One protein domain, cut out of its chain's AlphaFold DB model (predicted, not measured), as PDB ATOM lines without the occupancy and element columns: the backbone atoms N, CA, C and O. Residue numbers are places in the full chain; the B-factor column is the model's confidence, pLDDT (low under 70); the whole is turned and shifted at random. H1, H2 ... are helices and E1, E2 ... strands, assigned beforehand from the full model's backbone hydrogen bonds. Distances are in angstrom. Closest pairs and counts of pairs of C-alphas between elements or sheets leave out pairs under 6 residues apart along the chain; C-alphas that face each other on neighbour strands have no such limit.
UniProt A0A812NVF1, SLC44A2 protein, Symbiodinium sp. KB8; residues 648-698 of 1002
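Overview. This is residues 648 to 698 of the 1002 residues of the protein "SLC44A2 protein" of Symbiodinium sp. KB8 (UniProt A0A812NVF1). Little regular structure: short helix H1 and strand pair E1 and E4 sit in the middle, hairpin E2 and E3 at one end, loop residues 661 to 677 at the other. Of 51 printed residues, 17 are in named elements, in the order H1, E1, E2, E3, E4, class mixed; both two-stranded sheets are antiparallel. The whole is compact, radius of gyration of the C-alphas 10.5 A, spanning 28 by 20 by 14 A.

Arrangement. E1, residues 678 to 680, and E4, residues 695 to 697, are antiparallel at 143 degrees; N 679 and O 696, 3.0 A apart, are within hydrogen-bond range. E3, residues 691 to 693, runs on into E4 at 34 degrees. E3 forms a hairpin with E2, residues 686 to 688, with N 693 and O 686 at 2.8 A. H1, residues 656 to 660, has its O i to N i+4 pair within range; its closest C-alpha pair with E4 is Tyr 656 and Trp 695, 6.5 A.

Along the chain. H1 begins at C-alpha 656 (24.842, 41.966, -6.585). E4, 7.1 A long, ends at C-alpha 697 (15.330, 39.785, -3.143).

Size, cuts and confidence. The farthest C-alphas, Pro 674 and Gly 690, are 31.7 A apart. The printed part has no cut. The H1 to E1 link is long. Residues 648 to 650 and 672 to 676 have pLDDT under 70.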
ATOM      1  N   VAL A 648       7.188  41.087  -2.470       59.44
ATOM      2  CA  VAL A 648       8.562  41.024  -2.989       59.44
ATOM      3  C   VAL A 648       8.538  41.240  -4.507       59.44
ATOM      4  O   VAL A 648       7.815  40.521  -5.203       59.44
ATOM      5  N   PRO A 649       9.301  42.211  -5.051       60.31
ATOM      6  CA  PRO A 649       9.361  42.430  -6.491       60.31
ATOM      7  C   PRO A 649       9.982  41.207  -7.174       60.31
ATOM      8  O   PRO A 649      11.081  40.784  -6.822       60.31
ATOM      9  N   LYS A 650       9.275  40.648  -8.163       65.19
ATOM     10  CA  LYS A 650       9.700  39.443  -8.903       65.19
ATOM     11  C   LYS A 650      10.834  39.691  -9.912       65.19
ATOM     12  O   LYS A 650      11.277  38.754 -10.561       65.19
ATOM     13  N   THR A 651      11.276  40.939 -10.064       73.38
ATOM     14  CA  THR A 651      12.339  41.348 -10.989       73.38
ATOM     15  C   THR A 651      13.688  40.766 -10.580       73.38
ATOM     16  O   THR A 651      14.110  40.947  -9.437       73.38
ATOM     17  N   VAL A 652      14.378  40.133 -11.526       82.19
ATOM     18  CA  VAL A 652      15.766  39.687 -11.357       82.19
ATOM     19  C   VAL A 652      16.728  40.862 -11.584       82.19
ATOM     20  O   VAL A 652      16.399  41.806 -12.302       82.19
ATOM     21  N   PHE A 653      17.916  40.819 -10.980       85.25
ATOM     22  CA  PHE A 653      18.964  41.833 -11.144       85.25
ATOM     23  C   PHE A 653      20.243  41.229 -11.741       85.25
ATOM     24  O   PHE A 653      20.609  40.089 -11.429       85.25
ATOM     25  N   ALA A 654      20.932  42.009 -12.584       82.88
ATOM     26  CA  ALA A 654      22.169  41.604 -13.252       82.88
ATOM     27  C   ALA A 654      23.323  41.414 -12.252       82.88
ATOM     28  O   ALA A 654      23.998  40.385 -12.267       82.88
ATOM     29  N   THR A 655      23.522  42.366 -11.339       85.94
ATOM     30  CA  THR A 655      24.632  42.344 -10.377       85.94
ATOM     31  C   THR A 655      24.176  42.382  -8.917       85.94
ATOM     32  O   THR A 655      23.150  42.967  -8.560       85.94
ATOM     33  N   TYR A 656      25.012  41.829  -8.034       84.06
ATOM     34  CA  TYR A 656      24.842  41.966  -6.585       84.06
ATOM     35  C   TYR A 656      24.881  43.437  -6.135       84.06
ATOM     36  O   TYR A 656      24.175  43.812  -5.205       84.06
ATOM     37  N   ALA A 657      25.654  44.291  -6.818       83.00
ATOM     38  CA  ALA A 657      25.760  45.715  -6.504       83.00
ATOM     39  C   ALA A 657      24.454  46.490  -6.771       83.00
ATOM     40  O   ALA A 657      24.141  47.421  -6.034       83.00
ATOM     41  N   GLU A 658      23.659  46.099  -7.771       83.19
ATOM     42  CA  GLU A 658      22.333  46.689  -8.022       83.19
ATOM     43  C   GLU A 658      21.281  46.174  -7.030       83.19
ATOM     44  O   GLU A 658      20.463  46.945  -6.522       83.19
ATOM     45  N   ALA A 659      21.314  44.874  -6.718       82.19
ATOM     46  CA  ALA A 659      20.374  44.250  -5.795       82.19
ATOM     47  C   ALA A 659      20.619  44.678  -4.334       82.19
ATOM     48  O   ALA A 659      19.706  45.161  -3.661       82.19
ATOM     49  N   TYR A 660      21.851  44.526  -3.841       83.94
ATOM     50  CA  TYR A 660      22.233  44.769  -2.447       83.94
ATOM     51  C   TYR A 660      22.762  46.190  -2.191       83.94
ATOM     52  O   TYR A 660      22.629  46.705  -1.079       83.94
ATOM     53  N   GLY A 661      23.301  46.864  -3.208       84.62
ATOM     54  CA  GLY A 661      23.894  48.197  -3.085       84.62
ATOM     55  C   GLY A 661      25.412  48.174  -2.904       84.62
ATOM     56  O   GLY A 661      26.056  47.125  -2.898       84.62
ATOM     57  N   THR A 662      25.984  49.365  -2.743       81.00
ATOM     58  CA  THR A 662      27.423  49.602  -2.562       81.00
ATOM     59  C   THR A 662      27.715  50.277  -1.213       81.00
ATOM     60  O   THR A 662      26.806  50.577  -0.428       81.00
ATOM     61  N   ALA A 663      28.994  50.557  -0.937       74.69
ATOM     62  CA  ALA A 663      29.418  51.316   0.240       74.69
ATOM     63  C   ALA A 663      28.702  52.679   0.348       74.69
ATOM     64  O   ALA A 663      28.297  53.070   1.444       74.69
ATOM     65  N   ASP A 664      28.387  53.321  -0.784       77.38
ATOM     66  CA  ASP A 664      27.772  54.653  -0.844       77.38
ATOM     67  C   ASP A 664      26.301  54.621  -1.294       77.38
ATOM     68  O   ASP A 664      25.440  55.148  -0.592       77.38
ATOM     69  N   THR A 665      25.937  53.885  -2.346       78.00
ATOM     70  CA  THR A 665      24.539  53.789  -2.828       78.00
ATOM     71  C   THR A 665      23.759  52.618  -2.198       78.00
ATOM     72  O   THR A 665      24.323  51.540  -2.027       78.00
ATOM     73  N   PRO A 666      22.474  52.776  -1.823       78.75
ATOM     74  CA  PRO A 666      21.609  51.645  -1.465       78.75
ATOM     75  C   PRO A 666      21.152  50.864  -2.713       78.75
ATOM     76  O   PRO A 666      21.039  51.442  -3.792       78.75
ATOM     77  N   GLY A 667      20.874  49.565  -2.563       80.69
ATOM     78  CA  GLY A 667      20.401  48.687  -3.643       80.69
ATOM     79  C   GLY A 667      18.883  48.506  -3.667       80.69
ATOM     80  O   GLY A 667      18.176  48.874  -2.727       80.69
ATOM     81  N   GLN A 668      18.359  47.889  -4.726       80.75
ATOM     82  CA  GLN A 668      16.912  47.729  -4.945       80.75
ATOM     83  C   GLN A 668      16.225  46.803  -3.911       80.75
ATOM     84  O   GLN A 668      15.032  46.944  -3.609       80.75
ATOM     85  N   CYS A 669      16.974  45.879  -3.302       78.06
ATOM     86  CA  CYS A 669      16.501  45.032  -2.203       78.06
ATOM     87  C   CYS A 669      16.737  45.637  -0.804       78.06
ATOM     88  O   CYS A 669      16.032  45.273   0.137       78.06
ATOM     89  N   THR A 670      17.677  46.581  -0.661       77.25
ATOM     90  CA  THR A 670      18.157  47.098   0.641       77.25
ATOM     91  C   THR A 670      17.787  48.556   0.931       77.25
ATOM     92  O   THR A 670      17.827  48.969   2.088       77.25
ATOM     93  N   GLY A 671      17.367  49.340  -0.069       73.31
ATOM     94  CA  GLY A 671      16.984  50.755   0.070       73.31
ATOM     95  C   GLY A 671      15.690  51.030   0.852       73.31
ATOM     96  O   GLY A 671      15.268  52.179   0.968       73.31
ATOM     97  N   THR A 672      15.063  49.990   1.402       69.19
ATOM     98  CA  THR A 672      13.870  50.044   2.257       69.19
ATOM     99  C   THR A 672      14.167  49.372   3.590       69.19
ATOM    100  O   THR A 672      14.787  48.311   3.598       69.19
ATOM    101  N   TRP A 673      13.673  49.923   4.701       62.44
ATOM    102  CA  TRP A 673      13.681  49.224   5.990       62.44
ATOM    103  C   TRP A 673      12.333  48.506   6.228       62.44
ATOM    104  O   TRP A 673      11.302  49.124   5.954       62.44
ATOM    105  N   PRO A 674      12.309  47.265   6.758       67.69
ATOM    106  CA  PRO A 674      13.457  46.424   7.115       67.69
ATOM    107  C   PRO A 674      14.268  45.975   5.892       67.69
ATOM    108  O   PRO A 674      13.722  45.707   4.823       67.69
ATOM    109  N   THR A 675      15.592  45.934   6.055       69.00
ATOM    110  CA  THR A 675      16.547  45.615   4.987       69.00
ATOM    111  C   THR A 675      16.437  44.145   4.597       69.00
ATOM    112  O   THR A 675      16.816  43.276   5.382       69.00
ATOM    113  N   GLY A 676      15.938  43.868   3.392       69.12
ATOM    114  CA  GLY A 676      15.884  42.509   2.859       69.12
ATOM    115  C   GLY A 676      17.277  41.972   2.528       69.12
ATOM    116  O   GLY A 676      18.160  42.722   2.108       69.12
ATOM    117  N   SER A 677      17.467  40.663   2.680       74.81
ATOM    118  CA  SER A 677      18.615  39.965   2.103       74.81
ATOM    119  C   SER A 677      18.443  39.779   0.590       74.81
ATOM    120  O   SER A 677      17.343  39.879   0.037       74.81
ATOM    121  N   VAL A 678      19.558  39.516  -0.087       85.25
ATOM    122  CA  VAL A 678      19.626  39.186  -1.515       85.25
ATOM    123  C   VAL A 678      20.169  37.770  -1.632       85.25
ATOM    124  O   VAL A 678      21.117  37.425  -0.929       85.25
ATOM    125  N   TRP A 679      19.585  36.970  -2.515       85.31
ATOM    126  CA  TRP A 679      20.042  35.617  -2.824       85.31
ATOM    127  C   TRP A 679      20.255  35.467  -4.332       85.31
ATOM    128  O   TRP A 679      19.716  36.242  -5.131       85.31
ATOM    129  N   LYS A 680      21.093  34.501  -4.716       85.94
ATOM    130  CA  LYS A 680      21.315  34.124  -6.111       85.94
ATOM    131  C   LYS A 680      20.417  32.934  -6.425       85.94
ATOM    132  O   LYS A 680      20.526  31.902  -5.773       85.94
ATOM    133  N   ASP A 681      19.557  33.101  -7.412       83.19
ATOM    134  CA  ASP A 681      18.778  32.037  -8.024       83.19
ATOM    135  C   ASP A 681      19.573  31.518  -9.225       83.19
ATOM    136  O   ASP A 681      19.787  32.262 -10.180       83.19
ATOM    137  N   GLU A 682      20.102  30.297  -9.144       81.88
ATOM    138  CA  GLU A 682      20.971  29.739 -10.192       81.88
ATOM    139  C   GLU A 682      20.186  29.055 -11.322       81.88
ATOM    140  O   GLU A 682      20.728  28.869 -12.408       81.88
ATOM    141  N   GLU A 683      18.910  28.735 -11.088       77.69
ATOM    142  CA  GLU A 683      18.024  28.066 -12.050       77.69
ATOM    143  C   GLU A 683      17.084  29.073 -12.738       77.69
ATOM    144  O   GLU A 683      16.829  28.988 -13.937       77.69
ATOM    145  N   GLY A 684      16.601  30.073 -11.997       74.75
ATOM    146  CA  GLY A 684      15.660  31.093 -12.460       74.75
ATOM    147  C   GLY A 684      16.300  32.391 -12.967       74.75
ATOM    148  O   GLY A 684      15.771  33.466 -12.661       74.75
ATOM    149  N   CYS A 685      17.426  32.323 -13.683       82.62
ATOM    150  CA  CYS A 685      18.089  33.496 -14.273       82.62
ATOM    151  C   CYS A 685      17.375  34.016 -15.542       82.62
ATOM    152  O   CYS A 685      16.853  33.240 -16.339       82.62
ATOM    153  N   GLU A 686      17.423  35.330 -15.785       81.06
ATOM    154  CA  GLU A 686      16.835  35.995 -16.962       81.06
ATOM    155  C   GLU A 686      17.869  36.861 -17.710       81.06
ATOM    156  O   GLU A 686      18.793  37.415 -17.114       81.06
ATOM    157  N   LEU A 687      17.717  37.010 -19.033       80.06
ATOM    158  CA  LEU A 687      18.574  37.869 -19.862       80.06
ATOM    159  C   LEU A 687      18.070  39.319 -19.862       80.06
ATOM    160  O   LEU A 687      17.064  39.643 -20.492       80.06
ATOM    161  N   ILE A 688      18.809  40.209 -19.199       76.38
ATOM    162  CA  ILE A 688      18.478  41.629 -19.043       76.38
ATOM    163  C   ILE A 688      19.497  42.444 -19.842       76.38
ATOM    164  O   ILE A 688      20.670  42.496 -19.492       76.38
ATOM    165  N   ASN A 689      19.070  43.076 -20.940       77.06
ATOM    166  CA  ASN A 689      19.928  43.901 -21.814       77.06
ATOM    167  C   ASN A 689      21.236  43.217 -22.292       77.06
ATOM    168  O   ASN A 689      22.212  43.895 -22.606       77.06
ATOM    169  N   GLY A 690      21.255  41.881 -22.367       72.94
ATOM    170  CA  GLY A 690      22.417  41.087 -22.786       72.94
ATOM    171  C   GLY A 690      23.298  40.554 -21.647       72.94
ATOM    172  O   GLY A 690      24.180  39.744 -21.917       72.94
ATOM    173  N   THR A 691      23.054  40.932 -20.388       77.81
ATOM    174  CA  THR A 691      23.674  40.299 -19.210       77.81
ATOM    175  C   THR A 691      22.710  39.326 -18.531       77.81
ATOM    176  O   THR A 691      21.497  39.532 -18.503       77.81
ATOM    177  N   MET A 692      23.245  38.229 -17.989       79.75
ATOM    178  CA  MET A 692      22.457  37.223 -17.273       79.75
ATOM    179  C   MET A 692      22.232  37.673 -15.826       79.75
ATOM    180  O   MET A 692      23.170  37.716 -15.031       79.75
ATOM    181  N   GLY A 693      20.995  38.033 -15.492       84.56
ATOM    182  CA  GLY A 693      20.582  38.372 -14.137       84.56
ATOM    183  C   GLY A 693      20.087  37.151 -13.382       84.56
ATOM    184  O   GLY A 693      19.207  36.445 -13.855       84.56
ATOM    185  N   CYS A 694      20.644  36.933 -12.193       87.00
ATOM    186  CA  CYS A 694      20.334  35.800 -11.314       87.00
ATOM    187  C   CYS A 694      20.020  36.236  -9.870       87.00
ATOM    188  O   CYS A 694      19.720  35.410  -9.017       87.00
ATOM    189  N   TRP A 695      20.128  37.528  -9.544       86.56
ATOM    190  CA  TRP A 695      19.958  38.008  -8.171       86.56
ATOM    191  C   TRP A 695      18.502  38.378  -7.893       86.56
ATOM    192  O   TRP A 695      17.904  39.143  -8.649       86.56
ATOM    193  N   LYS A 696      17.937  37.872  -6.792       84.81
ATOM    194  CA  LYS A 696      16.555  38.132  -6.357       84.81
ATOM    195  C   LYS A 696      16.537  38.613  -4.904       84.81
ATOM    196  O   LYS A 696      17.414  38.281  -4.102       84.81
ATOM    197  N   CYS A 697      15.539  39.419  -4.544       84.19
ATOM    198  CA  CYS A 697      15.330  39.785  -3.143       84.19
ATOM    199  C   CYS A 697      14.759  38.583  -2.371       84.19
ATOM    200  O   CYS A 697      13.931  37.840  -2.902       84.19
ATOM    201  N   SER A 698      15.161  38.409  -1.113       75.69
ATOM    202  CA  SER A 698      14.565  37.397  -0.235       75.69
ATOM    203  C   SER A 698      13.165  37.803   0.240       75.69
ATOM    204  O   SER A 698      12.816  38.989   0.259       75.69
TER     205      SER A 698